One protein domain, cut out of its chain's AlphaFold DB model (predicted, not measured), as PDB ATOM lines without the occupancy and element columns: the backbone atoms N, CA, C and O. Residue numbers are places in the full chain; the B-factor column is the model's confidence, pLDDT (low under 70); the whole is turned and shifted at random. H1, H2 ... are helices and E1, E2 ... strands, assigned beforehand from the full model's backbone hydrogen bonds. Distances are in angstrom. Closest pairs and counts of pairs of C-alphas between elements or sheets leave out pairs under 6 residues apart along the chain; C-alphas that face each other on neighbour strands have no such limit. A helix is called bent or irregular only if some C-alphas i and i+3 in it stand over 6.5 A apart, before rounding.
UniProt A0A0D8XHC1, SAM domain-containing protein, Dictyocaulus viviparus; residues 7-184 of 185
ATOM      1  N   HIS A   7     -12.712  -0.810  38.127       90.25
ATOM      2  CA  HIS A   7     -13.985  -0.754  38.848       90.25
ATOM      3  C   HIS A   7     -14.407   0.692  39.126       90.25
ATOM      4  O   HIS A   7     -15.509   1.094  38.764       90.25
ATOM      5  N   HIS A   8     -13.507   1.512  39.679       90.06
ATOM      6  CA  HIS A   8     -13.795   2.930  39.934       90.06
ATOM      7  C   HIS A   8     -14.077   3.700  38.641       90.06
ATOM      8  O   HIS A   8     -14.990   4.523  38.600       90.06
ATOM      9  N   TYR A   9     -13.321   3.419  37.577       89.75
ATOM     10  CA  TYR A   9     -13.559   4.024  36.270       89.75
ATOM     11  C   TYR A   9     -14.954   3.690  35.731       89.75
ATOM     12  O   TYR A   9     -15.686   4.597  35.338       89.75
ATOM     13  N   LEU A  10     -15.345   2.412  35.756       89.31
ATOM     14  CA  LEU A  10     -16.652   1.964  35.276       89.31
ATOM     15  C   LEU A  10     -17.786   2.509  36.147       89.31
ATOM     16  O   LEU A  10     -18.798   2.948  35.612       89.31
ATOM     17  N   CYS A  11     -17.597   2.576  37.466       89.62
ATOM     18  CA  CYS A  11     -18.551   3.202  38.379       89.62
ATOM     19  C   CYS A  11     -18.834   4.661  37.979       89.62
ATOM     20  O   CYS A  11     -19.994   5.044  37.811       89.62
ATOM     21  N   ILE A  12     -17.791   5.456  37.718       89.38
ATOM     22  CA  ILE A  12     -17.931   6.848  37.260       89.38
ATOM     23  C   ILE A  12     -18.567   6.909  35.869       89.38
ATOM     24  O   ILE A  12     -19.529   7.646  35.667       89.38
ATOM     25  N   SER A  13     -18.053   6.126  34.918       88.12
ATOM     26  CA  SER A  13     -18.527   6.080  33.529       88.12
ATOM     27  C   SER A  13     -20.029   5.793  33.454       88.12
ATOM     28  O   SER A  13     -20.775   6.547  32.823       88.12
ATOM     29  N   ARG A  14     -20.495   4.760  34.167       87.88
ATOM     30  CA  ARG A  14     -21.907   4.369  34.207       87.88
ATOM     31  C   ARG A  14     -22.769   5.363  34.968       87.88
ATOM     32  O   ARG A  14     -23.881   5.640  34.531       87.88
ATOM     33  N   SER A  15     -22.260   5.942  36.053       88.19
ATOM     34  CA  SER A  15     -22.996   6.967  36.803       88.19
ATOM     35  C   SER A  15     -23.232   8.213  35.950       88.19
ATOM     36  O   SER A  15     -24.353   8.707  35.875       88.19
ATOM     37  N   VAL A  16     -22.206   8.686  35.235       88.62
ATOM     38  CA  VAL A  16     -22.335   9.815  34.300       88.62
ATOM     39  C   VAL A  16     -23.292   9.471  33.160       88.62
ATOM     40  O   VAL A  16     -24.102  10.310  32.771       88.62
ATOM     41  N   GLN A  17     -23.231   8.245  32.633       85.19
ATOM     42  CA  GLN A  17     -24.152   7.789  31.592       85.19
ATOM     43  C   GLN A  17     -25.610   7.823  32.070       85.19
ATOM     44  O   GLN A  17     -26.455   8.373  31.371       85.19
ATOM     45  N   TYR A  18     -25.894   7.293  33.263       86.31
ATOM     46  CA  TYR A  18     -27.230   7.335  33.855       86.31
ATOM     47  C   TYR A  18     -27.700   8.777  34.091       86.31
ATOM     48  O   TYR A  18     -28.792   9.147  33.665       86.31
ATOM     49  N   LEU A  19     -26.862   9.629  34.692       88.00
ATOM     50  CA  LEU A  19     -27.228  11.022  34.961       88.00
ATOM     51  C   LEU A  19     -27.573  11.791  33.683       88.00
ATOM     52  O   LEU A  19     -28.529  12.555  33.691       88.00
ATOM     53  N   LYS A  20     -26.877  11.541  32.567       86.69
ATOM     54  CA  LYS A  20     -27.249  12.118  31.263       86.69
ATOM     55  C   LYS A  20     -28.652  11.705  30.821       86.69
ATOM     56  O   LYS A  20     -29.381  12.533  30.290       86.69
ATOM     57  N   THR A  21     -29.035  10.444  31.036       84.56
ATOM     58  CA  THR A  21     -30.393   9.969  30.709       84.56
ATOM     59  C   THR A  21     -31.459  10.516  31.657       84.56
ATOM     60  O   THR A  21     -32.611  10.642  31.264       84.56
ATOM     61  N   ALA A  22     -31.067  10.879  32.878       86.25
ATOM     62  CA  ALA A  22     -31.935  11.459  33.894       86.25
ATOM     63  C   ALA A  22     -31.942  12.999  33.882       86.25
ATOM     64  O   ALA A  22     -32.404  13.598  34.847       86.25
ATOM     65  N   ASP A  23     -31.398  13.655  32.849       88.00
ATOM     66  CA  ASP A  23     -31.280  15.124  32.789       88.00
ATOM     67  C   ASP A  23     -30.584  15.723  34.032       88.00
ATOM     68  O   ASP A  23     -30.943  16.772  34.556       88.00
ATOM     69  N   PHE A  24     -29.602  14.989  34.562       88.88
ATOM     70  CA  PHE A  24     -28.846  15.308  35.777       88.88
ATOM     71  C   PHE A  24     -29.696  15.500  37.049       88.88
ATOM     72  O   PHE A  24     -29.212  16.039  38.046       88.88
ATOM     73  N   LYS A  25     -30.923  14.972  37.060       89.94
ATOM     74  CA  LYS A  25     -31.837  14.982  38.208       89.94
ATOM     75  C   LYS A  25     -31.431  13.949  39.253       89.94
ATOM     76  O   LYS A  25     -31.682  12.747  39.116       89.94
ATOM     77  N   SER A  26     -30.764  14.411  40.306       88.62
ATOM     78  CA  SER A  26     -30.247  13.556  41.385       88.62
ATOM     79  C   SER A  26     -31.341  12.924  42.254       88.62
ATOM     80  O   SER A  26     -31.109  11.894  42.884       88.62
ATOM     81  N   GLU A  27     -32.533  13.517  42.262       91.94
ATOM     82  CA  GLU A  27     -33.746  13.032  42.923       91.94
ATOM     83  C   GLU A  27     -34.260  11.717  42.328       91.94
ATOM     84  O   GLU A  27     -35.023  11.002  42.970       91.94
ATOM     85  N   THR A  28     -33.804  11.355  41.125       90.44
ATOM     86  CA  THR A  28     -34.131  10.063  40.510       90.44
ATOM     87  C   THR A  28     -33.432   8.887  41.197       90.44
ATOM     88  O   THR A  28     -33.831   7.744  40.984       90.44
ATOM     89  N   LEU A  29     -32.397   9.140  42.006       93.38
ATOM     90  CA  LEU A  29     -31.659   8.107  42.726       93.38
ATOM     91  C   LEU A  29     -32.373   7.713  44.023       93.38
ATOM     92  O   LEU A  29     -32.722   8.556  44.847       93.38
ATOM     93  N   ILE A  30     -32.497   6.407  44.241       95.25
ATOM     94  CA  ILE A  30     -33.079   5.816  45.444       95.25
ATOM     95  C   ILE A  30     -32.011   5.778  46.545       95.25
ATOM     96  O   ILE A  30     -30.900   5.264  46.353       95.25
ATOM     97  N   ARG A  31     -32.354   6.349  47.704       95.19
ATOM     98  CA  ARG A  31     -31.472   6.486  48.879       95.19
ATOM     99  C   ARG A  31     -31.891   5.618  50.063       95.19
ATOM    100  O   ARG A  31     -31.074   5.399  50.949       95.19
ATOM    101  N   GLU A  32     -33.112   5.103  50.039       95.44
ATOM    102  CA  GLU A  32     -33.679   4.231  51.066       95.44
ATOM    103  C   GLU A  32     -34.096   2.911  50.424       95.44
ATOM    104  O   GLU A  32     -34.611   2.891  49.305       95.44
ATOM    105  N   PHE A  33     -33.812   1.802  51.098       95.44
ATOM    106  CA  PHE A  33     -34.117   0.479  50.575       95.44
ATOM    107  C   PHE A  33     -35.569   0.104  50.865       95.44
ATOM    108  O   PHE A  33     -36.013   0.157  52.007       95.44
ATOM    109  N   ASP A  34     -36.286  -0.306  49.823       94.50
ATOM    110  CA  ASP A  34     -37.628  -0.861  49.934       94.50
ATOM    111  C   ASP A  34     -37.533  -2.370  50.194       94.50
ATOM    112  O   ASP A  34     -37.069  -3.140  49.348       94.50
ATOM    113  N   GLU A  35     -37.975  -2.805  51.373       92.12
ATOM    114  CA  GLU A  35     -37.906  -4.209  51.778       92.12
ATOM    115  C   GLU A  35     -38.720  -5.152  50.883       92.12
ATOM    116  O   GLU A  35     -38.385  -6.339  50.792       92.12
ATOM    117  N   SER A  36     -39.753  -4.643  50.201       92.06
ATOM    118  CA  SER A  36     -40.606  -5.439  49.314       92.06
ATOM    119  C   SER A  36     -39.877  -5.921  48.054       92.06
ATOM    120  O   SER A  36     -40.282  -6.919  47.451       92.06
ATOM    121  N   ILE A  37     -38.741  -5.301  47.703       92.88
ATOM    122  CA  ILE A  37     -37.931  -5.652  46.528       92.88
ATOM    123  C   ILE A  37     -37.595  -7.143  46.486       92.88
ATOM    124  O   ILE A  37     -37.675  -7.760  45.425       92.88
ATOM    125  N   VAL A  38     -37.235  -7.742  47.626       92.25
ATOM    126  CA  VAL A  38     -36.799  -9.149  47.669       92.25
ATOM    127  C   VAL A  38     -37.941 -10.112  47.334       92.25
ATOM    128  O   VAL A  38     -37.702 -11.170  46.754       92.25
ATOM    129  N   SER A  39     -39.184  -9.736  47.642       94.12
ATOM    130  CA  SER A  39     -40.387 -10.497  47.275       94.12
ATOM    131  C   SER A  39     -40.915 -10.191  45.871       94.12
ATOM    132  O   SER A  39     -41.740 -10.946  45.363       94.12
ATOM    133  N   SER A  40     -40.447  -9.114  45.235       94.69
ATOM    134  CA  SER A  40     -41.000  -8.587  43.980       94.69
ATOM    135  C   SER A  40     -40.063  -8.724  42.778       94.69
ATOM    136  O   SER A  40     -40.308  -8.112  41.740       94.69
ATOM    137  N   TYR A  41     -38.999  -9.522  42.891       95.31
ATOM    138  CA  TYR A  41     -38.067  -9.754  41.788       95.31
ATOM    139  C   TYR A  41     -38.762 -10.214  40.487       95.31
ATOM    140  O   TYR A  41     -39.699 -11.015  40.544       95.31
ATOM    141  N   PRO A  42     -38.247  -9.816  39.305       96.06
ATOM    142  CA  PRO A  42     -37.067  -8.971  39.090       96.06
ATOM    143  C   PRO A  42     -37.369  -7.469  39.210       96.06
ATOM    144  O   PRO A  42     -38.460  -7.024  38.873       96.06
ATOM    145  N   CYS A  43     -36.387  -6.672  39.644       95.31
ATOM    146  CA  CYS A  43     -36.539  -5.217  39.820       95.31
ATOM    147  C   CYS A  43     -35.367  -4.402  39.224       95.31
ATOM    148  O   CYS A  43     -34.795  -3.557  39.928       95.31
ATOM    149  N   PRO A  44     -34.961  -4.617  37.958       93.94
ATOM    150  CA  PRO A  44     -33.796  -3.947  37.383       93.94
ATOM    151  C   PRO A  44     -33.953  -2.421  37.284       93.94
ATOM    152  O   PRO A  44     -32.962  -1.710  37.421       93.94
ATOM    153  N   GLU A  45     -35.166  -1.897  37.101       91.44
ATOM    154  CA  GLU A  45     -35.473  -0.459  37.039       91.44
ATOM    155  C   GLU A  45     -35.298   0.227  38.400       91.44
ATOM    156  O   GLU A  45     -34.873   1.382  38.489       91.44
ATOM    157  N   SER A  46     -35.637  -0.479  39.484       93.69
ATOM    158  CA  SER A  46     -35.359  -0.012  40.842       93.69
ATOM    159  C   SER A  46     -33.859  -0.080  41.105       93.69
ATOM    160  O   SER A  46     -33.254   0.946  41.412       93.69
ATOM    161  N   ALA A  47     -33.241  -1.243  40.861       94.50
ATOM    162  CA  ALA A  47     -31.810  -1.467  41.060       94.50
ATOM    163  C   ALA A  47     -30.941  -0.452  40.306       94.50
ATOM    164  O   ALA A  47     -29.959   0.051  40.845       94.50
ATOM    165  N   LEU A  48     -31.328  -0.079  39.084       93.00
ATOM    166  CA  LEU A  48     -30.653   0.941  38.283       93.00
ATOM    167  C   LEU A  48     -30.509   2.279  39.023       93.00
ATOM    168  O   LEU A  48     -29.521   2.982  38.845       93.00
ATOM    169  N   ARG A  49     -31.479   2.628  39.866       93.81
ATOM    170  CA  ARG A  49     -31.532   3.905  40.585       93.81
ATOM    171  C   ARG A  49     -30.874   3.841  41.959       93.81
ATOM    172  O   ARG A  49     -30.806   4.859  42.643       93.81
ATOM    173  N   TRP A  50     -30.395   2.677  42.388       95.62
ATOM    174  CA  TRP A  50     -29.830   2.512  43.722       95.62
ATOM    175  C   TRP A  50     -28.508   3.246  43.878       95.62
ATOM    176  O   TRP A  50     -27.537   3.018  43.146       95.62
ATOM    177  N   THR A  51     -28.450   4.074  44.917       94.38
ATOM    178  CA  THR A  51     -27.174   4.516  45.475       94.38
ATOM    179  C   THR A  51     -26.420   3.341  46.101       94.38
ATOM    180  O   THR A  51     -26.986   2.291  46.403       94.38
ATOM    181  N   HIS A  52     -25.125   3.535  46.346       93.19
ATOM    182  CA  HIS A  52     -24.302   2.553  47.054       93.19
ATOM    183  C   HIS A  52     -24.904   2.130  48.406       93.19
ATOM    184  O   HIS A  52     -24.876   0.948  48.735       93.19
ATOM    185  N   ALA A  53     -25.482   3.072  49.160       93.44
ATOM    186  CA  ALA A  53     -26.105   2.785  50.450       93.44
ATOM    187  C   ALA A  53     -27.229   1.748  50.314       93.44
ATOM    188  O   ALA A  53     -27.255   0.772  51.057       93.44
ATOM    189  N   VAL A  54     -28.083   1.897  49.302       95.94
ATOM    190  CA  VAL A  54     -29.184   0.964  49.029       95.94
ATOM    191  C   VAL A  54     -28.666  -0.415  48.614       95.94
ATOM    192  O   VAL A  54     -29.213  -1.423  49.050       95.94
ATOM    193  N   THR A  55     -27.562  -0.494  47.861       95.62
ATOM    194  CA  THR A  55     -26.892  -1.778  47.585       95.62
ATOM    195  C   THR A  55     -26.404  -2.456  48.871       95.62
ATOM    196  O   THR A  55     -26.517  -3.676  49.004       95.62
ATOM    197  N   CYS A  56     -25.874  -1.693  49.833       94.94
ATOM    198  CA  CYS A  56     -25.487  -2.238  51.135       94.94
ATOM    199  C   CYS A  56     -26.701  -2.751  51.918       94.94
ATOM    200  O   CYS A  56     -26.634  -3.860  52.437       94.94
ATOM    201  N   GLU A  57     -27.798  -1.988  51.979       95.75
ATOM    202  CA  GLU A  57     -29.053  -2.419  52.618       95.75
ATOM    203  C   GLU A  57     -29.590  -3.714  51.998       95.75
ATOM    204  O   GLU A  57     -29.909  -4.659  52.719       95.75
ATOM    205  N   TRP A  58     -29.607  -3.799  50.664       96.94
ATOM    206  CA  TRP A  58     -30.009  -5.004  49.940       96.94
ATOM    207  C   TRP A  58     -29.186  -6.224  50.365       96.94
ATOM    208  O   TRP A  58     -29.755  -7.273  50.662       96.94
ATOM    209  N   LEU A  59     -27.859  -6.084  50.470       96.31
ATOM    210  CA  LEU A  59     -26.986  -7.158  50.954       96.31
ATOM    211  C   LEU A  59     -27.300  -7.570  52.390       96.31
ATOM    212  O   LEU A  59     -27.233  -8.757  52.696       96.31
ATOM    213  N   ARG A  60     -27.665  -6.629  53.270       95.31
ATOM    214  CA  ARG A  60     -28.108  -6.985  54.627       95.31
ATOM    215  C   ARG A  60     -29.438  -7.725  54.599       95.31
ATOM    216  O   ARG A  60     -29.582  -8.693  55.334       95.31
ATOM    217  N   LYS A  61     -30.370  -7.321  53.729       96.62
ATOM    218  CA  LYS A  61     -31.679  -7.972  53.586       96.62
ATOM    219  C   LYS A  61     -31.581  -9.407  53.062       96.62
ATOM    220  O   LYS A  61     -32.432 -10.219  53.403       96.62
ATOM    221  N   ILE A  62     -30.562  -9.721  52.262       97.00
ATOM    222  CA  ILE A  62     -30.283 -11.089  51.798       97.00
ATOM    223  C   ILE A  62     -29.268 -11.828  52.688       97.00
ATOM    224  O   ILE A  62     -28.579 -12.719  52.202       97.00
ATOM    225  N   ASP A  63     -29.129 -11.459  53.963       96.75
ATOM    226  CA  ASP A  63     -28.272 -12.144  54.948       96.75
ATOM    227  C   ASP A  63     -26.758 -12.139  54.635       96.75
ATOM    228  O   ASP A  63     -26.023 -13.047  55.016       96.75
ATOM    229  N   LEU A  64     -26.251 -11.100  53.962       96.25
ATOM    230  CA  LEU A  64     -24.819 -10.919  53.647       96.25
ATOM    231  C   LEU A  64     -24.211  -9.666  54.299       96.25
ATOM    232  O   LEU A  64     -23.213  -9.119  53.820       96.25
ATOM    233  N   ALA A  65     -24.793  -9.207  55.411       94.06
ATOM    234  CA  ALA A  65     -24.374  -7.992  56.110       94.06
ATOM    235  C   ALA A  65     -22.888  -7.997  56.515       94.06
ATOM    236  O   ALA A  65     -22.220  -6.966  56.407       94.06
ATOM    237  N   GLU A  66     -22.357  -9.155  56.911       93.12
ATOM    238  CA  GLU A  66     -20.967  -9.333  57.353       93.12
ATOM    239  C   GLU A  66     -19.920  -8.984  56.279       93.12
ATOM    240  O   GLU A  66     -18.787  -8.640  56.611       93.12
ATOM    241  N   PHE A  67     -20.297  -9.000  54.996       92.00
ATOM    242  CA  PHE A  67     -19.405  -8.665  53.882       92.00
ATOM    243  C   PHE A  67     -19.475  -7.191  53.465       92.00
ATOM    244  O   PHE A  67     -18.630  -6.720  52.702       92.00
ATOM    245  N   THR A  68     -20.464  -6.437  53.958       88.62
ATOM    246  CA  THR A  68     -20.680  -5.037  53.559       88.62
ATOM    247  C   THR A  68     -19.541  -4.071  53.917       88.62
ATOM    248  O   THR A  68     -19.325  -3.145  53.131       88.62
ATOM    249  N   PRO A  69     -18.732  -4.262  54.985       86.56
ATOM    250  CA  PRO A  69     -17.571  -3.403  55.229       86.56
ATOM    251  C   PRO A  69     -16.559  -3.396  54.073       86.56
ATOM    252  O   PRO A  69     -15.911  -2.378  53.831       86.56
ATOM    253  N   HIS A  70     -16.466  -4.485  53.298       82.25
ATOM    254  CA  HIS A  70     -15.582  -4.569  52.131       82.25
ATOM    255  C   HIS A  70     -16.048  -3.697  50.948       82.25
ATOM    256  O   HIS A  70     -15.255  -3.402  50.055       82.25
ATOM    257  N   LEU A  71     -17.305  -3.231  50.948       77.56
ATOM    258  CA  LEU A  71     -17.859  -2.349  49.913       77.56
ATOM    259  C   LEU A  71     -17.579  -0.866  50.138       77.56
ATOM    260  O   LEU A  71     -17.606  -0.101  49.170       77.56
ATOM    261  N   LEU A  72     -17.297  -0.460  51.382       63.12
ATOM    262  CA  LEU A  72     -17.218   0.948  51.790       63.12
ATOM    263  C   LEU A  72     -16.239   1.767  50.940       63.12
ATOM    264  O   LEU A  72     -16.500   2.932  50.650       63.12
ATOM    265  N   CYS A  73     -15.154   1.144  50.481       64.00
ATOM    266  CA  CYS A  73     -14.157   1.787  49.624       64.00
ATOM    267  C   CYS A  73     -14.337   1.490  48.126       64.00
ATOM    268  O   CYS A  73     -13.685   2.134  47.308       64.00
ATOM    269  N   ALA A  74     -15.175   0.516  47.759       70.19
ATOM    270  CA  ALA A  74     -15.372   0.097  46.371       70.19
ATOM    271  C   ALA A  74     -16.474   0.904  45.670       70.19
ATOM    272  O   ALA A  74     -16.357   1.172  44.477       70.19
ATOM    273  N   GLY A  75     -17.536   1.285  46.391       76.69
ATOM    274  CA  GLY A  75     -18.654   2.063  45.851       76.69
ATOM    275  C   GLY A  75     -19.371   1.346  44.702       76.69
ATOM    276  O   GLY A  75     -19.070   1.578  43.530       76.69
ATOM    277  N   ILE A  76     -20.326   0.473  45.032       86.62
ATOM    278  CA  ILE A  76     -21.135  -0.268  44.048       86.62
ATOM    279  C   ILE A  76     -22.562   0.297  44.004       86.62
ATOM    280  O   ILE A  76     -23.411  -0.129  44.789       86.62
ATOM    281  N   PRO A  77     -22.860   1.255  43.113       92.00
ATOM    282  CA  PRO A  77     -24.239   1.636  42.837       92.00
ATOM    283  C   PRO A  77     -24.935   0.530  42.032       92.00
ATOM    284  O   PRO A  77     -24.293  -0.175  41.244       92.00
ATOM    285  N   GLY A  78     -26.252   0.395  42.175       93.19
ATOM    286  CA  GLY A  78     -26.991  -0.653  41.466       93.19
ATOM    287  C   GLY A  78     -26.976  -0.476  39.941       93.19
ATOM    288  O   GLY A  78     -26.975  -1.464  39.207       93.19
ATOM    289  N   LEU A  79     -26.781   0.750  39.438       91.75
ATOM    290  CA  LEU A  79     -26.518   0.995  38.012       91.75
ATOM    291  C   LEU A  79     -25.308   0.221  37.475       91.75
ATOM    292  O   LEU A  79     -25.325  -0.211  36.325       91.75
ATOM    293  N   LEU A  80     -24.260   0.017  38.283       93.12
ATOM    294  CA  LEU A  80     -23.090  -0.747  37.851       93.12
ATOM    295  C   LEU A  80     -23.471  -2.225  37.704       93.12
ATOM    296  O   LEU A  80     -23.123  -2.859  36.712       93.12
ATOM    297  N   MET A  81     -24.261  -2.744  38.648       95.06
ATOM    298  CA  MET A  81     -24.764  -4.118  38.623       95.06
ATOM    299  C   MET A  81     -25.646  -4.375  37.396       95.06
ATOM    300  O   MET A  81     -25.531  -5.428  36.768       95.06
ATOM    301  N   VAL A  82     -26.483  -3.409  37.015       94.00
ATOM    302  CA  VAL A  82     -27.431  -3.538  35.899       94.00
ATOM    303  C   VAL A  82     -26.760  -3.281  34.545       94.00
ATOM    304  O   VAL A  82     -26.846  -4.121  33.651       94.00
ATOM    305  N   CYS A  83     -26.064  -2.153  34.381       90.06
ATOM    306  CA  CYS A  83     -25.655  -1.648  33.065       90.06
ATOM    307  C   CYS A  83     -24.278  -2.109  32.593       90.06
ATOM    308  O   CYS A  83     -24.025  -2.095  31.389       90.06
ATOM    309  N   GLU A  84     -23.365  -2.473  33.498       91.81
ATOM    310  CA  GLU A  84     -22.013  -2.864  33.096       91.81
ATOM    311  C   GLU A  84     -21.989  -4.336  32.674       91.81
ATOM    312  O   GLU A  84     -22.159  -5.213  33.524       91.81
ATOM    313  N   PRO A  85     -21.781  -4.665  31.387       91.00
ATOM    314  CA  PRO A  85     -21.893  -6.043  30.917       91.00
ATOM    315  C   PRO A  85     -20.806  -6.963  31.491       91.00
ATOM    316  O   PRO A  85     -21.018  -8.168  31.601       91.00
ATOM    317  N   THR A  86     -19.664  -6.402  31.904       92.19
ATOM    318  CA  THR A  86     -18.568  -7.154  32.536       92.19
ATOM    319  C   THR A  86     -18.742  -7.362  34.043       92.19
ATOM    320  O   THR A  86     -17.971  -8.119  34.632       92.19
ATOM    321  N   PHE A  87     -19.741  -6.723  34.665       94.81
ATOM    322  CA  PHE A  87     -20.050  -6.857  36.088       94.81
ATOM    323  C   PHE A  87     -21.090  -7.963  36.299       94.81
ATOM    324  O   PHE A  87     -22.248  -7.828  35.889       94.81
ATOM    325  N   THR A  88     -20.695  -9.051  36.958       96.38
ATOM    326  CA  THR A  88     -21.557 -10.213  37.239       96.38
ATOM    327  C   THR A  88     -21.660 -10.491  38.742       96.38
ATOM    328  O   THR A  88     -20.974  -9.859  39.549       96.38
ATOM    329  N   ALA A  89     -22.490 -11.464  39.134       97.31
ATOM    330  CA  ALA A  89     -22.540 -11.946  40.516       97.31
ATOM    331  C   ALA A  89     -21.161 -12.397  41.028       97.31
ATOM    332  O   ALA A  89     -20.820 -12.162  42.184       97.31
ATOM    333  N   GLU A  90     -20.350 -12.991  40.151       96.38
ATOM    334  CA  GLU A  90     -18.989 -13.415  40.471       96.38
ATOM    335  C   GLU A  90     -18.084 -12.205  40.743       96.38
ATOM    336  O   GLU A  90     -17.367 -12.186  41.737       96.38
ATOM    337  N   THR A  91     -18.179 -11.141  39.937       95.62
ATOM    338  CA  THR A  91     -17.487  -9.872  40.222       95.62
ATOM    339  C   THR A  91     -17.873  -9.313  41.592       95.62
ATOM    340  O   THR A  91     -17.001  -8.886  42.348       95.62
ATOM    341  N   LEU A  92     -19.165  -9.325  41.934       96.31
ATOM    342  CA  LEU A  92     -19.635  -8.857  43.237       96.31
ATOM    343  C   LEU A  92     -19.097  -9.728  44.382       96.31
ATOM    344  O   LEU A  92     -18.660  -9.183  45.392       96.31
ATOM    345  N   ALA A  93     -19.068 -11.054  44.217       96.50
ATOM    346  CA  ALA A  93     -18.507 -11.981  45.201       96.50
ATOM    347  C   ALA A  93     -17.022 -11.702  45.476       96.50
ATOM    348  O   ALA A  93     -16.598 -11.693  46.634       96.50
ATOM    349  N   GLU A  94     -16.250 -11.432  44.420       94.50
ATOM    350  CA  GLU A  94     -14.838 -11.058  44.520       94.50
ATOM    351  C   GLU A  94     -14.657  -9.714  45.246       94.50
ATOM    352  O   GLU A  94     -13.798  -9.601  46.118       94.50
ATOM    353  N   ILE A  95     -15.480  -8.696  44.950       93.19
ATOM    354  CA  ILE A  95     -15.403  -7.394  45.645       93.19
ATOM    355  C   ILE A  95     -15.772  -7.532  47.129       93.19
ATOM    356  O   ILE A  95     -15.130  -6.926  47.986       93.19
ATOM    357  N   LEU A  96     -16.767  -8.364  47.441       93.94
ATOM    358  CA  LEU A  96     -17.158  -8.700  48.813       93.94
ATOM    359  C   LEU A  96     -16.121  -9.563  49.545       93.94
ATOM    360  O   LEU A  96     -16.283  -9.821  50.740       93.94
ATOM    361  N   GLN A  97     -15.067 -10.001  48.845       93.88
ATOM    362  CA  GLN A  97     -14.022 -10.891  49.346       93.88
ATOM    363  C   GLN A  97     -14.581 -12.209  49.902       93.88
ATOM    364  O   GLN A  97     -14.029 -12.788  50.836       93.88
ATOM    365  N   ILE A  98     -15.680 -12.713  49.328       95.81
ATOM    366  CA  ILE A  98     -16.216 -14.035  49.673       95.81
ATOM    367  C   ILE A  98     -15.291 -15.074  49.032       95.81
ATOM    368  O   ILE A  98     -15.225 -15.122  47.809       95.81
ATOM    369  N   PRO A  99     -14.584 -15.942  49.771       95.44
ATOM    370  CA  PRO A  99     -13.638 -16.877  49.160       95.44
ATOM    371  C   PRO A  99     -14.307 -17.889  48.205       95.44
ATOM    372  O   PRO A  99     -15.463 -18.260  48.429       95.44
ATOM    373  N   PRO A 100     -13.601 -18.408  47.180       94.88
ATOM    374  CA  PRO A 100     -14.164 -19.353  46.204       94.88
ATOM    375  C   PRO A 100     -14.631 -20.677  46.827       94.88
ATOM    376  O   PRO A 100     -15.576 -21.291  46.341       94.88
ATOM    377  N   HIS A 101     -14.025 -21.099  47.941       96.69
ATOM    378  CA  HIS A 101     -14.426 -22.312  48.658       96.69
ATOM    379  C   HIS A 101     -15.730 -22.148  49.462       96.69
ATOM    380  O   HIS A 101     -16.348 -23.150  49.817       96.69
ATOM    381  N   LYS A 102     -16.197 -20.915  49.729       97.06
ATOM    382  CA  LYS A 102     -17.496 -20.654  50.381       97.06
ATOM    383  C   LYS A 102     -18.642 -20.740  49.361       97.06
ATOM    384  O   LYS A 102     -19.363 -19.773  49.110       97.06
ATOM    385  N   THR A 103     -18.805 -21.915  48.758       97.31
ATOM    386  CA  THR A 103     -19.698 -22.143  47.608       97.31
ATOM    387  C   THR A 103     -21.171 -21.865  47.910       97.31
ATOM    388  O   THR A 103     -21.872 -21.340  47.050       97.31
ATOM    389  N   LEU A 104     -21.640 -22.142  49.132       98.12
ATOM    390  CA  LEU A 104     -23.018 -21.847  49.548       98.12
ATOM    391  C   LEU A 104     -23.319 -20.344  49.518       98.12
ATOM    392  O   LEU A 104     -24.328 -19.948  48.939       98.12
ATOM    393  N   LEU A 105     -22.420 -19.516  50.061       98.00
ATOM    394  CA  LEU A 105     -22.577 -18.058  50.070       98.00
ATOM    395  C   LEU A 105     -22.508 -17.478  48.658       98.00
ATOM    396  O   LEU A 105     -23.323 -16.636  48.293       98.00
ATOM    397  N   ARG A 106     -21.575 -17.963  47.829       98.25
ATOM    398  CA  ARG A 106     -21.474 -17.529  46.428       98.25
ATOM    399  C   ARG A 106     -22.708 -17.906  45.616       98.25
ATOM    400  O   ARG A 106     -23.189 -17.094  44.829       98.25
ATOM    401  N   ARG A 107     -23.256 -19.107  45.831       98.44
ATOM    402  CA  ARG A 107     -24.514 -19.539  45.209       98.44
ATOM    403  C   ARG A 107     -25.683 -18.672  45.670       98.44
ATOM    404  O   ARG A 107     -26.451 -18.230  44.826       98.44
ATOM    405  N   HIS A 108     -25.786 -18.401  46.970       98.44
ATOM    406  CA  HIS A 108     -26.811 -17.532  47.553       98.44
ATOM    407  C   HIS A 108     -26.790 -16.125  46.942       98.44
ATOM    408  O   HIS A 108     -27.790 -15.676  46.379       98.44
ATOM    409  N   LEU A 109     -25.616 -15.485  46.935       98.50
ATOM    410  CA  LEU A 109     -25.406 -14.185  46.295       98.50
ATOM    411  C   LEU A 109     -25.778 -14.215  44.809       98.50
ATOM    412  O   LEU A 109     -26.464 -13.319  44.324       98.50
ATOM    413  N   THR A 110     -25.351 -15.252  44.085       98.50
ATOM    414  CA  THR A 110     -25.634 -15.398  42.650       98.50
ATOM    415  C   THR A 110     -27.127 -15.519  42.371       98.50
ATOM    416  O   THR A 110     -27.623 -14.879  41.444       98.50
ATOM    417  N   THR A 111     -27.858 -16.294  43.176       98.31
ATOM    418  CA  THR A 111     -29.313 -16.431  43.057       98.31
ATOM    419  C   THR A 111     -29.997 -15.077  43.213       98.31
ATOM    420  O   THR A 111     -30.709 -14.656  42.301       98.31
ATOM    421  N   HIS A 112     -29.730 -14.356  44.306       98.38
ATOM    422  CA  HIS A 112     -30.358 -13.058  44.554       98.38
ATOM    423  C   HIS A 112     -29.947 -11.995  43.535       98.38
ATOM    424  O   HIS A 112     -30.794 -11.234  43.075       98.38
ATOM    425  N   PHE A 113     -28.676 -11.961  43.129       98.38
ATOM    426  CA  PHE A 113     -28.197 -11.042  42.097       98.38
ATOM    427  C   PHE A 113     -28.932 -11.262  40.768       98.38
ATOM    428  O   PHE A 113     -29.435 -10.310  40.172       98.38
ATOM    429  N   ASN A 114     -29.036 -12.516  40.317       98.12
ATOM    430  CA  ASN A 114     -29.697 -12.856  39.055       98.12
ATOM    431  C   ASN A 114     -31.214 -12.632  39.112       98.12
ATOM    432  O   ASN A 114     -31.804 -12.236  38.106       98.12
ATOM    433  N   GLN A 115     -31.846 -12.870  40.265       97.88
ATOM    434  CA  GLN A 115     -33.253 -12.535  40.478       97.88
ATOM    435  C   GLN A 115     -33.473 -11.019  40.426       97.88
ATOM    436  O   GLN A 115     -34.370 -10.581  39.716       97.88
ATOM    437  N   LEU A 116     -32.622 -10.224  41.086       97.75
ATOM    438  CA  LEU A 116     -32.722  -8.763  41.117       97.75
ATOM    439  C   LEU A 116     -32.694  -8.148  39.712       97.75
ATOM    440  O   LEU A 116     -33.574  -7.360  39.373       97.75
ATOM    441  N   ILE A 117     -31.696  -8.502  38.895       96.06
ATOM    442  CA  ILE A 117     -31.515  -7.898  37.561       96.06
ATOM    443  C   ILE A 117     -32.338  -8.587  36.460       96.06
ATOM    444  O   ILE A 117     -32.508  -8.035  35.376       96.06
ATOM    445  N   GLY A 118     -32.847  -9.792  36.723       96.19
ATOM    446  CA  GLY A 118     -33.657 -10.574  35.792       96.19
ATOM    447  C   GLY A 118     -32.863 -11.331  34.718       96.19
ATOM    448  O   GLY A 118     -31.772 -10.947  34.293       96.19
ATOM    449  N   GLN A 119     -33.458 -12.423  34.223       94.75
ATOM    450  CA  GLN A 119     -32.804 -13.373  33.305       94.75
ATOM    451  C   GLN A 119     -32.372 -12.757  31.972       94.75
ATOM    452  O   GLN A 119     -31.349 -13.153  31.419       94.75
ATOM    453  N   ARG A 120     -33.114 -11.763  31.470       94.06
ATOM    454  CA  ARG A 120     -32.757 -11.054  30.236       94.06
ATOM    455  C   ARG A 120     -31.386 -10.386  30.357       94.06
ATOM    456  O   ARG A 120     -30.527 -10.594  29.508       94.06
ATOM    457  N   ILE A 121     -31.161  -9.640  31.441       94.25
ATOM    458  CA  ILE A 121     -29.896  -8.933  31.681       94.25
ATOM    459  C   ILE A 121     -28.765  -9.933  31.946       94.25
ATOM    460  O   ILE A 121     -27.651  -9.755  31.455       94.25
ATOM    461  N   VAL A 122     -29.052 -11.015  32.678       96.06
ATOM    462  CA  VAL A 122     -28.093 -12.108  32.907       96.06
ATOM    463  C   VAL A 122     -27.635 -12.732  31.584       96.06
ATOM    464  O   VAL A 122     -26.434 -12.924  31.386       96.06
ATOM    465  N   ALA A 123     -28.563 -13.014  30.666       94.69
ATOM    466  CA  ALA A 123     -28.246 -13.558  29.347       94.69
ATOM    467  C   ALA A 123     -27.411 -12.576  28.512       94.69
ATOM    468  O   ALA A 123     -26.373 -12.966  27.990       94.69
ATOM    469  N   GLU A 124     -27.786 -11.294  28.474       92.50
ATOM    470  CA  GLU A 124     -27.024 -10.260  27.754       92.50
ATOM    471  C   GLU A 124     -25.580 -10.129  28.271       92.50
ATOM    472  O   GLU A 124     -24.641 -10.043  27.478       92.50
ATOM    473  N   LYS A 125     -25.378 -10.167  29.597       93.62
ATOM    474  CA  LYS A 125     -24.040 -10.168  30.219       93.62
ATOM    475  C   LYS A 125     -23.235 -11.405  29.818       93.62
ATOM    476  O   LYS A 125     -22.058 -11.291  29.478       93.62
ATOM    477  N   ARG A 126     -23.862 -12.586  29.830       94.38
ATOM    478  CA  ARG A 126     -23.223 -13.845  29.421       94.38
ATOM    479  C   ARG A 126     -22.798 -13.802  27.953       94.38
ATOM    480  O   ARG A 126     -21.657 -14.144  27.655       94.38
ATOM    481  N   ASP A 127     -23.679 -13.359  27.066       92.88
ATOM    482  CA  ASP A 127     -23.418 -13.309  25.626       92.88
ATOM    483  C   ASP A 127     -22.329 -12.271  25.301       92.88
ATOM    484  O   ASP A 127     -21.437 -12.526  24.487       92.88
ATOM    485  N   PHE A 128     -22.319 -11.135  26.009       89.56
ATOM    486  CA  PHE A 128     -21.241 -10.152  25.911       89.56
ATOM    487  C   PHE A 128     -19.888 -10.737  26.335       89.56
ATOM    488  O   PHE A 128     -18.899 -10.563  25.625       89.56
ATOM    489  N   LEU A 129     -19.820 -11.464  27.453       90.25
ATOM    490  CA  LEU A 129     -18.580 -12.118  27.883       90.25
ATOM    491  C   LEU A 129     -18.149 -13.235  26.917       90.25
ATOM    492  O   LEU A 129     -16.956 -13.380  26.648       90.25
ATOM    493  N   ALA A 130     -19.101 -13.974  26.340       90.75
ATOM    494  CA  ALA A 130     -18.836 -15.011  25.340       90.75
ATOM    495  C   ALA A 130     -18.260 -14.450  24.027       90.75
ATOM    496  O   ALA A 130     -17.489 -15.135  23.360       90.75
ATOM    497  N   SER A 131     -18.566 -13.192  23.681       88.31
ATOM    498  CA  SER A 131     -17.999 -12.523  22.500       88.31
ATOM    499  C   SER A 131     -16.479 -12.302  22.572       88.31
ATOM    500  O   SER A 131     -15.846 -12.031  21.554       88.31
ATOM    501  N   GLY A 132     -15.882 -12.363  23.771       81.88
ATOM    502  CA  GLY A 132     -14.447 -12.140  23.976       81.88
ATOM    503  C   GLY A 132     -13.980 -10.694  23.752       81.88
ATOM    504  O   GLY A 132     -12.776 -10.431  23.770       81.88
ATOM    505  N   ILE A 133     -14.902  -9.739  23.562       79.94
ATOM    506  CA  ILE A 133     -14.577  -8.320  23.334       79.94
ATOM    507  C   ILE A 133     -13.847  -7.723  24.549       79.94
ATOM    508  O   ILE A 133     -12.841  -7.017  24.384       79.94
ATOM    509  N   SER A 134     -14.343  -8.028  25.755       81.94
ATOM    510  CA  SER A 134     -13.812  -7.583  27.050       81.94
ATOM    511  C   SER A 134     -13.800  -8.722  28.071       81.94
ATOM    512  O   SER A 134     -14.642  -9.617  28.027       81.94
ATOM    513  N   ALA A 135     -12.849  -8.678  29.006       87.56
ATOM    514  CA  ALA A 135     -12.789  -9.614  30.124       87.56
ATOM    515  C   ALA A 135     -13.800  -9.241  31.223       87.56
ATOM    516  O   ALA A 135     -14.164  -8.075  31.366       87.56
ATOM    517  N   GLN A 136     -14.212 -10.230  32.020       91.81
ATOM    518  CA  GLN A 136     -15.007  -9.999  33.227       91.81
ATOM    519  C   GLN A 136     -14.249  -9.089  34.200       91.81
ATOM    520  O   GLN A 136     -13.049  -9.275  34.415       91.81
ATOM    521  N   LEU A 137     -14.962  -8.142  34.808       91.69
ATOM    522  CA  LEU A 137     -14.395  -7.235  35.794       91.69
ATOM    523  C   LEU A 137     -13.980  -8.009  37.055       91.69
ATOM    524  O   LEU A 137     -14.769  -8.795  37.584       91.69
ATOM    525  N   ILE A 138     -12.768  -7.755  37.556       91.31
ATOM    526  CA  ILE A 138     -12.258  -8.298  38.825       91.31
ATOM    527  C   ILE A 138     -11.659  -7.188  39.712       91.31
ATOM    528  O   ILE A 138     -11.139  -6.192  39.181       91.31
ATOM    529  N   PRO A 139     -11.678  -7.344  41.052       84.62
ATOM    530  CA  PRO A 139     -11.031  -6.412  41.973       84.62
ATOM    531  C   PRO A 139      -9.528  -6.335  41.688       84.62
ATOM    532  O   PRO A 139      -8.795  -7.306  41.844       84.62
ATOM    533  N   GLY A 140      -9.057  -5.176  41.228       86.12
ATOM    534  CA  GLY A 140      -7.640  -4.947  40.922       86.12
ATOM    535  C   GLY A 140      -7.306  -4.831  39.435       86.12
ATOM    536  O   GLY A 140      -6.159  -4.518  39.106       86.12
ATOM    537  N   MET A 141      -8.285  -4.990  38.535       90.94
ATOM    538  CA  MET A 141      -8.101  -4.602  37.134       90.94
ATOM    539  C   MET A 141      -7.677  -3.141  37.023       90.94
ATOM    540  O   MET A 141      -8.229  -2.259  37.689       90.94
ATOM    541  N   ARG A 142      -6.696  -2.878  36.158       88.94
ATOM    542  CA  ARG A 142      -6.159  -1.531  35.941       88.94
ATOM    543  C   ARG A 142      -6.643  -0.951  34.624       88.94
ATOM    544  O   ARG A 142      -6.713  -1.651  33.619       88.94
ATOM    545  N   VAL A 143      -6.914   0.344  34.631       87.19
ATOM    546  CA  VAL A 143      -7.164   1.129  33.426       87.19
ATOM    547  C   VAL A 143      -5.835   1.446  32.754       87.19
ATOM    548  O   VAL A 143      -4.907   1.947  33.397       87.19
ATOM    549  N   LYS A 144      -5.749   1.195  31.449       83.75
ATOM    550  CA  LYS A 144      -4.664   1.674  30.594       83.75
ATOM    551  C   LYS A 144      -5.230   2.469  29.433       83.75
ATOM    552  O   LYS A 144      -6.127   2.006  28.742       83.75
ATOM    553  N   ILE A 145      -4.645   3.634  29.193       80.38
ATOM    554  CA  ILE A 145      -4.987   4.474  28.049       80.38
ATOM    555  C   ILE A 145      -4.037   4.109  26.907       80.38
ATOM    556  O   ILE A 145      -2.817   4.253  27.031       80.38
ATOM    557  N   ALA A 146      -4.586   3.590  25.816       76.56
ATOM    558  CA  ALA A 146      -3.870   3.365  24.573       76.56
ATOM    559  C   ALA A 146      -3.923   4.637  23.715       76.56
ATOM    560  O   ALA A 146      -4.980   5.238  23.538       76.56
ATOM    561  N   LYS A 147      -2.770   5.049  23.179       69.62
ATOM    562  CA  LYS A 147      -2.696   6.136  22.196       69.62
ATOM    563  C   LYS A 147      -3.008   5.576  20.810       69.62
ATOM    564  O   LYS A 147      -2.466   4.533  20.434       69.62
ATOM    565  N   LYS A 148      -3.842   6.283  20.051       58.97
ATOM    566  CA  LYS A 148      -4.163   5.948  18.659       58.97
ATOM    567  C   LYS A 148      -2.866   5.842  17.838       58.97
ATOM    568  O   LYS A 148      -2.026   6.735  17.898       58.97
ATOM    569  N   GLY A 149      -2.674   4.732  17.118       57.12
ATOM    570  CA  GLY A 149      -1.523   4.521  16.224       57.12
ATOM    571  C   GLY A 149      -0.388   3.621  16.737       57.12
ATOM    572  O   GLY A 149       0.532   3.343  15.973       57.12
ATOM    573  N   SER A 150      -0.425   3.098  17.973       55.84
ATOM    574  CA  SER A 150       0.552   2.075  18.394       55.84
ATOM    575  C   SER A 150       0.107   0.676  17.938       55.84
ATOM    576  O   SER A 150      -0.589  -0.025  18.671       55.84
ATOM    577  N   SER A 151       0.497   0.273  16.727       49.34
ATOM    578  CA  SER A 151       0.094  -0.969  16.036       49.34
ATOM    579  C   SER A 151       0.789  -2.256  16.508       49.34
ATOM    580  O   SER A 151       0.749  -3.275  15.819       49.34
ATOM    581  N   LEU A 152       1.407  -2.274  17.690       55.22
ATOM    582  CA  LEU A 152       1.899  -3.535  18.240       55.22
ATOM    583  C   LEU A 152       0.695  -4.333  18.734       55.22
ATOM    584  O   LEU A 152       0.010  -3.877  19.649       55.22
ATOM    585  N   SER A 153       0.450  -5.499  18.120       50.12
ATOM    586  CA  SER A 153      -0.534  -6.497  18.556       50.12
ATOM    587  C   SER A 153      -0.299  -6.810  20.031       50.12
ATOM    588  O   SER A 153       0.549  -7.617  20.414       50.12
ATOM    589  N   ARG A 154      -0.970  -6.048  20.893       55.56
ATOM    590  CA  ARG A 154      -0.750  -6.097  22.326       55.56
ATOM    591  C   ARG A 154      -1.675  -7.184  22.835       55.56
ATOM    592  O   ARG A 154      -2.894  -7.060  22.741       55.56
ATOM    593  N   LYS A 155      -1.088  -8.263  23.351       52.81
ATOM    594  CA  LYS A 155      -1.822  -9.351  23.998       52.81
ATOM    595  C   LYS A 155      -2.716  -8.726  25.074       52.81
ATOM    596  O   LYS A 155      -2.197  -8.207  26.062       52.81
ATOM    597  N   LYS A 156      -4.037  -8.693  24.848       56.44
ATOM    598  CA  LYS A 156      -5.005  -8.164  25.819       56.44
ATOM    599  C   LYS A 156      -4.835  -8.967  27.108       56.44
ATOM    600  O   LYS A 156      -5.134 -10.158  27.145       56.44
ATOM    601  N   SER A 157      -4.280  -8.337  28.139       63.25
ATOM    602  CA  SER A 157      -4.178  -8.953  29.457       63.25
ATOM    603  C   SER A 157      -5.569  -8.998  30.072       63.25
ATOM    604  O   SER A 157      -6.277  -7.993  30.070       63.25
ATOM    605  N   LYS A 158      -5.949 -10.146  30.640       69.12
ATOM    606  CA  LYS A 158      -7.224 -10.319  31.354       69.12
ATOM    607  C   LYS A 158      -7.361  -9.358  32.550       69.12
ATOM    608  O   LYS A 158      -8.462  -9.141  33.035       69.12
ATOM    609  N   THR A 159      -6.254  -8.758  32.995       77.81
ATOM    610  CA  THR A 159      -6.176  -7.854  34.153       77.81
ATOM    611  C   THR A 159      -6.232  -6.366  33.770       77.81
ATOM    612  O   THR A 159      -6.075  -5.496  34.628       77.81
ATOM    613  N   GLU A 160      -6.426  -6.029  32.491       81.88
ATOM    614  CA  GLU A 160      -6.343  -4.646  32.009       81.88
ATOM    615  C   GLU A 160      -7.594  -4.231  31.234       81.88
ATOM    616  O   GLU A 160      -8.003  -4.894  30.282       81.88
ATOM    617  N   LEU A 161      -8.175  -3.092  31.622       82.94
ATOM    618  CA  LEU A 161      -9.188  -2.388  30.844       82.94
ATOM    619  C   LEU A 161      -8.477  -1.363  29.958       82.94
ATOM    620  O   LEU A 161      -7.887  -0.407  30.463       82.94
ATOM    621  N   ILE A 162      -8.510  -1.581  28.646       80.94
ATOM    622  CA  ILE A 162      -7.873  -0.691  27.673       80.94
ATOM    623  C   ILE A 162      -8.908   0.318  27.184       80.94
ATOM    624  O   ILE A 162      -9.957  -0.074  26.682       80.94
ATOM    625  N   LEU A 163      -8.589   1.600  27.326       78.31
ATOM    626  CA  LEU A 163      -9.372   2.720  26.814       78.31
ATOM    627  C   LEU A 163      -8.598   3.402  25.692       78.31
ATOM    628  O   LEU A 163      -7.372   3.512  25.780       78.31
ATOM    629  N   GLU A 164      -9.285   3.889  24.669       73.06
ATOM    630  CA  GLU A 164      -8.659   4.735  23.654       73.06
ATOM    631  C   GLU A 164      -8.580   6.185  24.150       73.06
ATOM    632  O   GLU A 164      -9.468   6.660  24.853       73.06
ATOM    633  N   SER A 165      -7.495   6.897  23.822       65.94
ATOM    634  CA  SER A 165      -7.236   8.259  24.322       65.94
ATOM    635  C   SER A 165      -8.314   9.286  23.974       65.94
ATOM    636  O   SER A 165      -8.441  10.281  24.684       65.94
ATOM    637  N   ASP A 166      -9.067   9.040  22.904       65.69
ATOM    638  CA  ASP A 166     -10.051   9.978  22.362       65.69
ATOM    639  C   ASP A 166     -11.492   9.570  22.726       65.69
ATOM    640  O   ASP A 166     -12.440  10.287  22.403       65.69
ATOM    641  N   ASP A 167     -11.671   8.432  23.409       66.62
ATOM    642  CA  ASP A 167     -12.987   7.972  23.843       66.62
ATOM    643  C   ASP A 167     -13.471   8.802  25.037       66.62
ATOM    644  O   ASP A 167     -12.885   8.811  26.124       66.62
ATOM    645  N   LEU A 168     -14.608   9.474  24.859       68.56
ATOM    646  CA  LEU A 168     -15.340  10.062  25.975       68.56
ATOM    647  C   LEU A 168     -15.796   8.948  26.937       68.56
ATOM    648  O   LEU A 168     -16.124   7.841  26.512       68.56
ATOM    649  N   LEU A 169     -15.924   9.275  28.231       66.88
ATOM    650  CA  LEU A 169     -16.338   8.367  29.323       66.88
ATOM    651  C   LEU A 169     -17.645   7.582  29.074       66.88
ATOM    652  O   LEU A 169     -17.958   6.670  29.832       66.88
ATOM    653  N   CYS A 170     -18.411   7.919  28.035       62.22
ATOM    654  CA  CYS A 170     -19.648   7.259  27.629       62.22
ATOM    655  C   CYS A 170     -19.640   6.985  26.110       62.22
ATOM    656  O   CYS A 170     -20.502   7.498  25.396       62.22
ATOM    657  N   SER A 171     -18.652   6.241  25.598       53.44
ATOM    658  CA  SER A 171     -18.620   5.851  24.178       53.44
ATOM    659  C   SER A 171     -19.923   5.119  23.788       53.44
ATOM    660  O   SER A 171     -20.400   4.289  24.570       53.44
ATOM    661  N   PRO A 172     -20.512   5.374  22.600       50.41
ATOM    662  CA  PRO A 172     -21.767   4.754  22.165       50.41
ATOM    663  C   PRO A 172     -21.739   3.220  22.147       50.41
ATOM    664  O   PRO A 172     -22.787   2.586  22.216       50.41
ATOM    665  N   VAL A 173     -20.548   2.617  22.092       44.50
ATOM    666  CA  VAL A 173     -20.332   1.160  22.165       44.50
ATOM    667  C   VAL A 173     -20.736   0.594  23.535       44.50
ATOM    668  O   VAL A 173     -21.151  -0.557  23.644       44.50
ATOM    669  N   LEU A 174     -20.685   1.424  24.580       46.44
ATOM    670  CA  LEU A 174     -21.152   1.115  25.928       46.44
ATOM    671  C   LEU A 174     -22.607   1.557  26.157       46.44
ATOM    672  O   LEU A 174     -23.081   1.502  27.294       46.44
ATOM    673  N   ASN A 175     -23.350   1.968  25.120       49.47
ATOM    674  CA  ASN A 175     -24.804   2.066  25.214       49.47
ATOM    675  C   ASN A 175     -25.366   0.656  25.380       49.47
ATOM    676  O   ASN A 175     -25.732  -0.007  24.411       49.47
ATOM    677  N   SER A 176     -25.433   0.177  26.625       52.47
ATOM    678  CA  SER A 176     -26.249  -0.984  26.931       52.47
ATOM    679  C   SER A 176     -27.650  -0.648  26.427       52.47
ATOM    680  O   SER A 176     -28.241   0.332  26.893       52.47
ATOM    681  N   LYS A 177     -28.178  -1.443  25.491       53.94
ATOM    682  CA  LYS A 177     -29.581  -1.374  25.040       53.94
ATOM    683  C   LYS A 177     -30.551  -1.315  26.233       53.94
ATOM    684  O   LYS A 177     -31.653  -0.801  26.116       53.94
ATOM    685  N   LEU A 178     -30.103  -1.798  27.393       54.19
ATOM    686  CA  LEU A 178     -30.738  -1.694  28.698       54.19
ATOM    687  C   LEU A 178     -31.110  -0.265  29.101       54.19
ATOM    688  O   LEU A 178     -32.281  -0.028  29.354       54.19
ATOM    689  N   LEU A 179     -30.183   0.695  29.106       59.25
ATOM    690  CA  LEU A 179     -30.489   2.072  29.522       59.25
ATOM    691  C   LEU A 179     -31.552   2.705  28.617       59.25
ATOM    692  O   LEU A 179     -32.544   3.214  29.116       59.25
ATOM    693  N   THR A 180     -31.423   2.573  27.296       56.66
ATOM    694  CA  THR A 180     -32.398   3.129  26.339       56.66
ATOM    695  C   THR A 180     -33.755   2.421  26.337       56.66
ATOM    696  O   THR A 180     -34.729   2.992  25.850       56.66
ATOM    697  N   THR A 181     -33.836   1.191  26.851       53.75
ATOM    698  CA  THR A 181     -35.097   0.438  26.982       53.75
ATOM    699  C   THR A 181     -35.783   0.719  28.322       53.75
ATOM    700  O   THR A 181     -37.007   0.754  28.381       53.75
ATOM    701  N   LEU A 182     -35.008   0.946  29.389       54.47
ATOM    702  CA  LEU A 182     -35.522   1.183  30.743       54.47
ATOM    703  C   LEU A 182     -35.925   2.649  30.988       54.47
ATOM    704  O   LEU A 182     -36.750   2.901  31.856       54.47
ATOM    705  N   THR A 183     -35.398   3.612  30.221       50.00
ATOM    706  CA  THR A 183     -35.727   5.049  30.352       50.00
ATOM    707  C   THR A 183     -36.812   5.534  29.381       50.00
ATOM    708  O   THR A 183     -36.934   6.735  29.159       50.00
ATOM    709  N   LYS A 184     -37.556   4.630  28.729       44.19
ATOM    710  CA  LYS A 184     -38.581   4.958  27.712       44.19
ATOM    711  C   LYS A 184     -40.015   5.081  28.258       44.19
ATOM    712  O   LYS A 184     -40.959   4.943  27.484       44.19
TER     713      LYS A 184
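This is residues 7 to 184 of the 185 residues of the protein "SAM domain-containing protein" of Dictyocaulus viviparus (UniProt A0A0D8XHC1). A cluster of mostly short helices is gathered round the short helix H6, with H1 on one side of it and H8, a long helix bent into two arms, on the opposite side. A ribbon of two parallel strands, E1 and E2, lies at one end of this cluster, and residues 149 to 155 of the link between the strands stick out from it. The printed part has 178 residues with nine named helices and two named strands, in the order H1 to H8, E1, E2, H9, and its class is mostly helix. It is compact, with a radius of gyration of the C-alphas of 16.4 A, and spans 52 by 43 by 29 A.

H1, residues 7 to 21, touches H6, residues 78 to 83, about perpendicular at 79 degrees; their closest C-alphas, those of Cys 11 and Leu 80, are 6.0 A apart. H2, residues 35 to 39, is close to but not clearly touching H4, residues 52 to 61, with the closest C-alphas, Glu 35 and Lys 61, 7.5 A apart. H3, residues 44 to 48, touches H6, the closest C-alphas being those of Leu 48 and Leu 79, 4.1 A apart. H4 and H5, residues 65 to 71, form a helical hairpin: they touch at a shallow tilt of 21 degrees, opposite ways, with the C-alphas of Leu 59 and Ala 65 closest at 5.8 A. H8, residues 103 to 130, was assigned as one helix by its hydrogen bonds but is bent, with C-alphas 116 and 119 9.1 A apart; its arms H8a, residues 103 to 116, and H8b, residues 119 to 130, stand at a steep tilt of 65 degrees. H7, residues 89 to 95, touches H8a at a steep tilt of 61 degrees, opposite ways, with the C-alphas of Ala 89 and Thr 110 closest at 5.1 A. H8b is close to but not clearly touching H6, with the closest C-alphas, Val 82 and Ile 121, 7.3 A apart. E1, residues 142 to 146, and E2, residues 160 to 164, are parallel neighbours at 31 degrees; N 144 and O 161 are 2.8 A apart and N 163 and O 144 2.9 A, both within hydrogen-bond range. The closest C-alphas of H1 and E1, those of Tyr 9 and Val 143, are 7.6 A apart. H9, residues 177 to 182, is close to but not clearly touching H6, with the C-alphas of Cys 83 and Leu 178 closest at 6.7 A. Every O i to N i+4 pair is within hydrogen-bond range in H1, H3, H4, H6, H7, H8a, H8b and H9; H2 has 0 of 1 but 1 of 2 O i to N i+3 pairs, and H5 has 0 of 3 but 3 of 4.

H1 begins at C-alpha 7 (-13.985, -0.754, 38.848) and is 21.2 A long from first to last C-alpha. H4 measures 14.4 A, H8a 19.8 A and H8b 16.2 A. H8a begins at C-alpha 103 (-19.698, -22.143, 47.608). E1 is 12.6 A long and E2 12.8 A. H9 ends at C-alpha 182 (-35.522, 1.183, 30.743). H5 is irregular, with C-alphas 66 and 69 7.2 A apart, and H2 is only just irregular, with C-alphas 35 and 38 6.52 A apart.

The two C-alphas farthest apart are those of Ser 36 and Ser 151, at 52.8 A. The printed part has no cut. The links H1 to H2, H8 to E1, E1 to E2 and E2 to H9 are long. The mean pLDDT of the printed part is 85.0; residues 72 to 73, 147 to 158 and 165 to 184 are under 70.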